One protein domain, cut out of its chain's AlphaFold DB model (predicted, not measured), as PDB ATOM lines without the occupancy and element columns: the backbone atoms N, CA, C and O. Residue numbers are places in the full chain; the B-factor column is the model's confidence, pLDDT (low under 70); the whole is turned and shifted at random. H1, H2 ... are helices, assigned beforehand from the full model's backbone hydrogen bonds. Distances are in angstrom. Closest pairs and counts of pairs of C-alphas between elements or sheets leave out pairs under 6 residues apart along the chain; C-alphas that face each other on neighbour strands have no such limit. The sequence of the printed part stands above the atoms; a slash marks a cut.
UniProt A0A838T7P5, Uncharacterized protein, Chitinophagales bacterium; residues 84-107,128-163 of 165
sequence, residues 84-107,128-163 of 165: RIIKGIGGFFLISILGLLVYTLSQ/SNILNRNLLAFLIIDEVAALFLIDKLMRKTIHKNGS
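Overview. This is residues 84 to 107 and 128 to 163 of the 165 residues of an uncharacterized protein of Chitinophagales bacterium (UniProt A0A838T7P5). Two long helices, H1 and the longer H2, run side by side in opposite directions as a loose pair, closest to each other at Phe 92 of H1 and Ala 146 of H2. Three stretches stand free: residues 97 to 107, of which 97 to 106 belong to H1; residues 132 to 138, of which 133 to 138 belong to H2; and residues 158 to 163, of which 158 to 161 belong to H2. The printed part has 60 residues with two named helices, H1 then H2, and no named strand; the class is all helix. It is only just loose, close to extended, with a radius of gyration of the C-alphas of 15.3 A, and a rod spanning 51 by 20 by 13 A.

Along the chain. H1 takes residues 84 to 106, 32.8 A long, from C-alpha 84 at (9.840, -29.189, -31.849). H2 takes residues 133 to 161, 42.2 A long, ending at C-alpha 161 at (23.618, -26.396, -28.441).

Arrangement. H1 and H2 are close but not clearly touching; their closest C-alphas, of Phe 92 and Ala 146, are 7.7 A apart. They run opposite ways at a shallow tilt of 18 degrees. In H1 and H2 every O i to N i+4 pair is within hydrogen-bond range.

Size, cuts and confidence. The C-alphas farthest apart, of Gln 107 and Ser 163, are 51.4 A apart. Residues 108 to 127 are not printed, and C-alphas 107 and 128 are 16.1 A apart across the cut. The pLDDT is under 70 at residues 128 to 131 and 156 to 163.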
ATOM      1  N   ARG A  84      10.223 -30.606 -31.806       74.19
ATOM      2  CA  ARG A  84       9.840 -29.189 -31.849       74.19
ATOM      3  C   ARG A  84       9.284 -28.770 -33.208       74.19
ATOM      4  O   ARG A  84       8.322 -28.009 -33.231       74.19
ATOM      5  N   ILE A  85       9.833 -29.290 -34.308       77.56
ATOM      6  CA  ILE A  85       9.342 -29.016 -35.670       77.56
ATOM      7  C   ILE A  85       7.925 -29.577 -35.819       77.56
ATOM      8  O   ILE A  85       7.025 -28.882 -36.282       77.56
ATOM      9  N   ILE A  86       7.704 -30.792 -35.311       80.25
ATOM     10  CA  ILE A  86       6.385 -31.439 -35.282       80.25
ATOM     11  C   ILE A  86       5.377 -30.582 -34.498       80.25
ATOM     12  O   ILE A  86       4.262 -30.354 -34.965       80.25
ATOM     13  N   LYS A  87       5.772 -30.054 -33.330       78.62
ATOM     14  CA  LYS A  87       4.918 -29.160 -32.528       78.62
ATOM     15  C   LYS A  87       4.639 -27.822 -33.218       78.62
ATOM     16  O   LYS A  87       3.532 -27.314 -33.084       78.62
ATOM     17  N   GLY A  88       5.607 -27.265 -33.948       80.25
ATOM     18  CA  GLY A  88       5.434 -26.028 -34.714       80.25
ATOM     19  C   GLY A  88       4.415 -26.182 -35.842       80.25
ATOM     20  O   GLY A  88       3.462 -25.411 -35.916       80.25
ATOM     21  N   ILE A  89       4.564 -27.232 -36.656       80.75
ATOM     22  CA  ILE A  89       3.624 -27.549 -37.744       80.75
ATOM     23  C   ILE A  89       2.231 -27.842 -37.170       80.75
ATOM     24  O   ILE A  89       1.243 -27.278 -37.635       80.75
ATOM     25  N   GLY A  90       2.144 -28.660 -36.116       85.25
ATOM     26  CA  GLY A  90       0.869 -28.964 -35.459       85.25
ATOM     27  C   GLY A  90       0.174 -27.722 -34.895       85.25
ATOM     28  O   GLY A  90      -1.034 -27.572 -35.059       85.25
ATOM     29  N   GLY A  91       0.929 -26.804 -34.282       84.06
ATOM     30  CA  GLY A  91       0.402 -25.535 -33.777       84.06
ATOM     31  C   GLY A  91      -0.158 -24.637 -34.881       84.06
ATOM     32  O   GLY A  91      -1.253 -24.103 -34.721       84.06
ATOM     33  N   PHE A  92       0.545 -24.523 -36.013       81.06
ATOM     34  CA  PHE A  92       0.087 -23.745 -37.169       81.06
ATOM     35  C   PHE A  92      -1.253 -24.254 -37.715       81.06
ATOM     36  O   PHE A  92      -2.197 -23.478 -37.857       81.06
ATOM     37  N   PHE A  93      -1.374 -25.566 -37.949       85.62
ATOM     38  CA  PHE A  93      -2.633 -26.152 -38.421       85.62
ATOM     39  C   PHE A  93      -3.782 -25.917 -37.437       85.62
ATOM     40  O   PHE A  93      -4.893 -25.601 -37.852       85.62
ATOM     41  N   LEU A  94      -3.521 -26.026 -36.133       87.69
ATOM     42  CA  LEU A  94      -4.545 -25.856 -35.104       87.69
ATOM     43  C   LEU A  94      -5.046 -24.401 -35.035       87.69
ATOM     44  O   LEU A  94      -6.252 -24.177 -34.939       87.69
ATOM     45  N   ILE A  95      -4.145 -23.421 -35.165       84.62
ATOM     46  CA  ILE A  95      -4.488 -21.990 -35.241       84.62
ATOM     47  C   ILE A  95      -5.266 -21.680 -36.527       84.62
ATOM     48  O   ILE A  95      -6.306 -21.027 -36.464       84.62
ATOM     49  N   SER A  96      -4.815 -22.195 -37.674       79.38
ATOM     50  CA  SER A  96      -5.485 -22.009 -38.968       79.38
ATOM     51  C   SER A  96      -6.920 -22.556 -38.953       79.38
ATOM     52  O   SER A  96      -7.863 -21.867 -39.352       79.38
ATOM     53  N   ILE A  97      -7.112 -23.758 -38.396       86.25
ATOM     54  CA  ILE A  97      -8.436 -24.374 -38.230       86.25
ATOM     55  C   ILE A  97      -9.314 -23.538 -37.290       86.25
ATOM     56  O   ILE A  97     -10.480 -23.300 -37.604       86.25
ATOM     57  N   LEU A  98      -8.773 -23.062 -36.162       88.56
ATOM     58  CA  LEU A  98      -9.498 -22.188 -35.230       88.56
ATOM     59  C   LEU A  98      -9.940 -20.880 -35.892       88.56
ATOM     60  O   LEU A  98     -11.094 -20.483 -35.737       88.56
ATOM     61  N   GLY A  99      -9.056 -20.234 -36.655       82.94
ATOM     62  CA  GLY A  99      -9.369 -19.010 -37.392       82.94
ATOM     63  C   GLY A  99     -10.495 -19.220 -38.407       82.94
ATOM     64  O   GLY A  99     -11.438 -18.428 -38.459       82.94
ATOM     65  N   LEU A 100     -10.452 -20.329 -39.153       80.31
ATOM     66  CA  LEU A 100     -11.513 -20.706 -40.090       80.31
ATOM     67  C   LEU A 100     -12.848 -20.972 -39.370       80.31
ATOM     68  O   LEU A 100     -13.907 -20.535 -39.826       80.31
ATOM     69  N   LEU A 101     -12.812 -21.660 -38.226       85.38
ATOM     70  CA  LEU A 101     -13.999 -21.940 -37.415       85.38
ATOM     71  C   LEU A 101     -14.645 -20.655 -36.899       85.38
ATOM     72  O   LEU A 101     -15.846 -20.463 -37.066       85.38
ATOM     73  N   VAL A 102     -13.858 -19.743 -36.330       85.31
ATOM     74  CA  VAL A 102     -14.363 -18.449 -35.849       85.31
ATOM     75  C   VAL A 102     -14.963 -17.641 -36.998       85.31
ATOM     76  O   VAL A 102     -16.064 -17.106 -36.865       85.31
ATOM     77  N   TYR A 103     -14.285 -17.599 -38.147       78.19
ATOM     78  CA  TYR A 103     -14.782 -16.893 -39.323       78.19
ATOM     79  C   TYR A 103     -16.112 -17.473 -39.820       78.19
ATOM     80  O   TYR A 103     -17.069 -16.726 -40.015       78.19
ATOM     81  N   THR A 104     -16.217 -18.795 -39.965       77.19
ATOM     82  CA  THR A 104     -17.457 -19.436 -40.434       77.19
ATOM     83  C   THR A 104     -18.600 -19.261 -39.436       77.19
ATOM     84  O   THR A 104     -19.691 -18.880 -39.850       77.19
ATOM     85  N   LEU A 105     -18.351 -19.430 -38.132       80.38
ATOM     86  CA  LEU A 105     -19.352 -19.209 -37.083       80.38
ATOM     87  C   LEU A 105     -19.832 -17.752 -37.022       80.38
ATOM     88  O   LEU A 105     -21.011 -17.518 -36.765       80.38
ATOM     89  N   SER A 106     -18.958 -16.777 -37.297       76.81
ATOM     90  CA  SER A 106     -19.334 -15.354 -37.334       76.81
ATOM     91  C   SER A 106     -20.269 -14.993 -38.492       76.81
ATOM     92  O   SER A 106     -20.996 -14.007 -38.409       76.81
ATOM     93  N   GLN A 107     -20.276 -15.803 -39.556       71.31
ATOM     94  CA  GLN A 107     -21.122 -15.604 -40.735       71.31
ATOM     95  C   GLN A 107     -22.468 -16.340 -40.627       71.31
ATOM     96  O   GLN A 107     -23.334 -16.172 -41.488       71.31
ATOM     97  N   SER A 128     -13.264 -12.288 -54.052       65.31
ATOM     98  CA  SER A 128     -13.209 -10.835 -53.862       65.31
ATOM     99  C   SER A 128     -13.479 -10.397 -52.417       65.31
ATOM    100  O   SER A 128     -12.847  -9.457 -51.941       65.31
ATOM    101  N   ASN A 129     -14.364 -11.092 -51.694       62.66
ATOM    102  CA  ASN A 129     -14.697 -10.777 -50.301       62.66
ATOM    103  C   ASN A 129     -13.719 -11.404 -49.301       62.66
ATOM    104  O   ASN A 129     -13.562 -10.874 -48.202       62.66
ATOM    105  N   ILE A 130     -13.058 -12.506 -49.669       61.38
ATOM    106  CA  ILE A 130     -11.975 -13.108 -48.872       61.38
ATOM    107  C   ILE A 130     -10.708 -12.256 -48.962       61.38
ATOM    108  O   ILE A 130     -10.020 -12.071 -47.963       61.38
ATOM    109  N   LEU A 131     -10.458 -11.645 -50.120       63.69
ATOM    110  CA  LEU A 131      -9.411 -10.640 -50.326       63.69
ATOM    111  C   LEU A 131      -9.800  -9.254 -49.776       63.69
ATOM    112  O   LEU A 131      -9.303  -8.226 -50.240       63.69
ATOM    113  N   ASN A 132     -10.681  -9.193 -48.772       70.19
ATOM    114  CA  ASN A 132     -10.932  -7.947 -48.058       70.19
ATOM    115  C   ASN A 132      -9.643  -7.475 -47.380       70.19
ATOM    116  O   ASN A 132      -8.932  -8.265 -46.755       70.19
ATOM    117  N   ARG A 133      -9.368  -6.167 -47.442       71.38
ATOM    118  CA  ARG A 133      -8.114  -5.567 -46.949       71.38
ATOM    119  C   ARG A 133      -7.786  -5.948 -45.499       71.38
ATOM    120  O   ARG A 133      -6.622  -6.121 -45.164       71.38
ATOM    121  N   ASN A 134      -8.807  -6.136 -44.664       73.12
ATOM    122  CA  ASN A 134      -8.647  -6.520 -43.260       73.12
ATOM    123  C   ASN A 134      -8.270  -8.001 -43.080       73.12
ATOM    124  O   ASN A 134      -7.474  -8.324 -42.204       73.12
ATOM    125  N   LEU A 135      -8.807  -8.895 -43.915       71.56
ATOM    126  CA  LEU A 135      -8.508 -10.331 -43.883       71.56
ATOM    127  C   LEU A 135      -7.113 -10.607 -44.457       71.56
ATOM    128  O   LEU A 135      -6.352 -11.386 -43.892       71.56
ATOM    129  N   LEU A 136      -6.742  -9.885 -45.518       75.19
ATOM    130  CA  LEU A 136      -5.380  -9.872 -46.051       75.19
ATOM    131  C   LEU A 136      -4.368  -9.361 -45.024       75.19
ATOM    132  O   LEU A 136      -3.326  -9.978 -44.842       75.19
ATOM    133  N   ALA A 137      -4.680  -8.267 -44.320       78.38
ATOM    134  CA  ALA A 137      -3.819  -7.770 -43.249       78.38
ATOM    135  C   ALA A 137      -3.658  -8.809 -42.127       78.38
ATOM    136  O   ALA A 137      -2.547  -9.014 -41.649       78.38
ATOM    137  N   PHE A 138      -4.738  -9.500 -41.749       79.31
ATOM    138  CA  PHE A 138      -4.684 -10.572 -40.758       79.31
ATOM    139  C   PHE A 138      -3.809 -11.751 -41.217       79.31
ATOM    140  O   PHE A 138      -2.939 -12.170 -40.461       79.31
ATOM    141  N   LEU A 139      -3.970 -12.230 -42.457       79.94
ATOM    142  CA  LEU A 139      -3.161 -13.324 -43.013       79.94
ATOM    143  C   LEU A 139      -1.677 -12.958 -43.123       79.94
ATOM    144  O   LEU A 139      -0.825 -13.759 -42.758       79.94
ATOM    145  N   ILE A 140      -1.362 -11.736 -43.564       81.94
ATOM    146  CA  ILE A 140       0.027 -11.267 -43.654       81.94
ATOM    147  C   ILE A 140       0.652 -11.171 -42.259       81.94
ATOM    148  O   ILE A 140       1.802 -11.563 -42.075       81.94
ATOM    149  N   ILE A 141      -0.084 -10.672 -41.264       83.31
ATOM    150  CA  ILE A 141       0.408 -10.610 -39.882       83.31
ATOM    151  C   ILE A 141       0.625 -12.018 -39.319       83.31
ATOM    152  O   ILE A 141       1.651 -12.248 -38.680       83.31
ATOM    153  N   ASP A 142      -0.298 -12.949 -39.563       81.06
ATOM    154  CA  ASP A 142      -0.197 -14.334 -39.093       81.06
ATOM    155  C   ASP A 142       0.994 -15.062 -39.738       81.06
ATOM    156  O   ASP A 142       1.789 -15.696 -39.044       81.06
ATOM    157  N   GLU A 143       1.209 -14.873 -41.041       84.31
ATOM    158  CA  GLU A 143       2.343 -15.450 -41.766       84.31
ATOM    159  C   GLU A 143       3.687 -14.853 -41.316       84.31
ATOM    160  O   GLU A 143       4.654 -15.584 -41.081       84.31
ATOM    161  N   VAL A 144       3.745 -13.536 -41.089       85.69
ATOM    162  CA  VAL A 144       4.930 -12.872 -40.522       85.69
ATOM    163  C   VAL A 144       5.193 -13.339 -39.086       85.69
ATOM    164  O   VAL A 144       6.345 -13.596 -38.728       85.69
ATOM    165  N   ALA A 145       4.156 -13.492 -38.259       80.50
ATOM    166  CA  ALA A 145       4.286 -14.003 -36.896       80.50
ATOM    167  C   ALA A 145       4.758 -15.464 -36.880       80.50
ATOM    168  O   ALA A 145       5.612 -15.820 -36.059       80.50
ATOM    169  N   ALA A 146       4.270 -16.290 -37.808       80.94
ATOM    170  CA  ALA A 146       4.717 -17.664 -37.994       80.94
ATOM    171  C   ALA A 146       6.202 -17.718 -38.385       80.94
ATOM    172  O   ALA A 146       6.975 -18.424 -37.729       80.94
ATOM    173  N   LEU A 147       6.635 -16.920 -39.370       83.38
ATOM    174  CA  LEU A 147       8.050 -16.816 -39.747       83.38
ATOM    175  C   LEU A 147       8.920 -16.350 -38.576       83.38
ATOM    176  O   LEU A 147       9.979 -16.925 -38.318       83.38
ATOM    177  N   PHE A 148       8.466 -15.335 -37.839       85.06
ATOM    178  CA  PHE A 148       9.200 -14.797 -36.697       85.06
ATOM    179  C   PHE A 148       9.336 -15.820 -35.563       85.06
ATOM    180  O   PHE A 148      10.407 -15.955 -34.965       85.06
ATOM    181  N   LEU A 149       8.276 -16.574 -35.264       79.75
ATOM    182  CA  LEU A 149       8.320 -17.644 -34.269       79.75
ATOM    183  C   LEU A 149       9.266 -18.766 -34.695       79.75
ATOM    184  O   LEU A 149      10.042 -19.241 -33.863       79.75
ATOM    185  N   ILE A 150       9.245 -19.152 -35.971       79.62
ATOM    186  CA  ILE A 150      10.166 -20.148 -36.528       79.62
ATOM    187  C   ILE A 150      11.617 -19.662 -36.407       79.62
ATOM    188  O   ILE A 150      12.448 -20.387 -35.856       79.62
ATOM    189  N   ASP A 151      11.924 -18.424 -36.811       78.75
ATOM    190  CA  ASP A 151      13.276 -17.849 -36.695       78.75
ATOM    191  C   ASP A 151      13.743 -17.781 -35.230       78.75
ATOM    192  O   ASP A 151      14.850 -18.210 -34.886       78.75
ATOM    193  N   LYS A 152      12.866 -17.337 -34.320       77.56
ATOM    194  CA  LYS A 152      13.157 -17.274 -32.880       77.56
ATOM    195  C   LYS A 152      13.401 -18.659 -32.277       77.56
ATOM    196  O   LYS A 152      14.300 -18.819 -31.443       77.56
ATOM    197  N   LEU A 153      12.618 -19.663 -32.673       72.31
ATOM    198  CA  LEU A 153      12.799 -21.047 -32.230       72.31
ATOM    199  C   LEU A 153      14.118 -21.635 -32.748       72.31
ATOM    200  O   LEU A 153      14.818 -22.309 -31.979       72.31
ATOM    201  N   MET A 154      14.500 -21.337 -33.992       70.00
ATOM    202  CA  MET A 154      15.779 -21.769 -34.560       70.00
ATOM    203  C   MET A 154      16.971 -21.106 -33.855       70.00
ATOM    204  O   MET A 154      17.861 -21.818 -33.384       70.00
ATOM    205  N   ARG A 155      16.965 -19.780 -33.647       73.00
ATOM    206  CA  ARG A 155      18.060 -19.076 -32.940       73.00
ATOM    207  C   ARG A 155      18.257 -19.551 -31.508       73.00
ATOM    208  O   ARG A 155      19.389 -19.794 -31.088       73.00
ATOM    209  N   LYS A 156      17.168 -19.733 -30.753       66.12
ATOM    210  CA  LYS A 156      17.246 -20.243 -29.374       66.12
ATOM    211  C   LYS A 156      17.829 -21.659 -29.323       66.12
ATOM    212  O   LYS A 156      18.480 -22.025 -28.347       66.12
ATOM    213  N   THR A 157      17.598 -22.453 -30.365       58.75
ATOM    214  CA  THR A 157      18.103 -23.826 -30.458       58.75
ATOM    215  C   THR A 157      19.591 -23.862 -30.815       58.75
ATOM    216  O   THR A 157      20.332 -24.613 -30.187       58.75
ATOM    217  N   ILE A 158      20.049 -22.995 -31.724       61.16
ATOM    218  CA  ILE A 158      21.473 -22.867 -32.081       61.16
ATOM    219  C   ILE A 158      22.298 -22.414 -30.867       61.16
ATOM    220  O   ILE A 158      23.325 -23.015 -30.557       61.16
ATOM    221  N   HIS A 159      21.815 -21.422 -30.112       56.62
ATOM    222  CA  HIS A 159      22.577 -20.874 -28.989       56.62
ATOM    223  C   HIS A 159      22.698 -21.838 -27.795       56.62
ATOM    224  O   HIS A 159      23.701 -21.811 -27.088       56.62
ATOM    225  N   LYS A 160      21.695 -22.706 -27.580       52.97
ATOM    226  CA  LYS A 160      21.689 -23.698 -26.491       52.97
ATOM    227  C   LYS A 160      22.578 -24.914 -26.783       52.97
ATOM    228  O   LYS A 160      23.096 -25.511 -25.848       52.97
ATOM    229  N   ASN A 161      22.753 -25.278 -28.052       54.03
ATOM    230  CA  ASN A 161      23.618 -26.396 -28.441       54.03
ATOM    231  C   ASN A 161      25.090 -25.976 -28.616       54.03
ATOM    232  O   ASN A 161      25.960 -26.837 -28.624       54.03
ATOM    233  N   GLY A 162      25.378 -24.672 -28.729       53.00
ATOM    234  CA  GLY A 162      26.742 -24.130 -28.744       53.00
ATOM    235  C   GLY A 162      27.356 -23.885 -27.359       53.00
ATOM    236  O   GLY A 162      28.541 -23.600 -27.278       53.00
ATOM    237  N   SER A 163      26.580 -23.988 -26.273       47.22
ATOM    238  CA  SER A 163      27.055 -23.786 -24.890       47.22
ATOM    239  C   SER A 163      27.282 -25.096 -24.122       47.22
ATOM    240  O   SER A 163      27.313 -25.088 -22.893       47.22
TER     241      SER A 163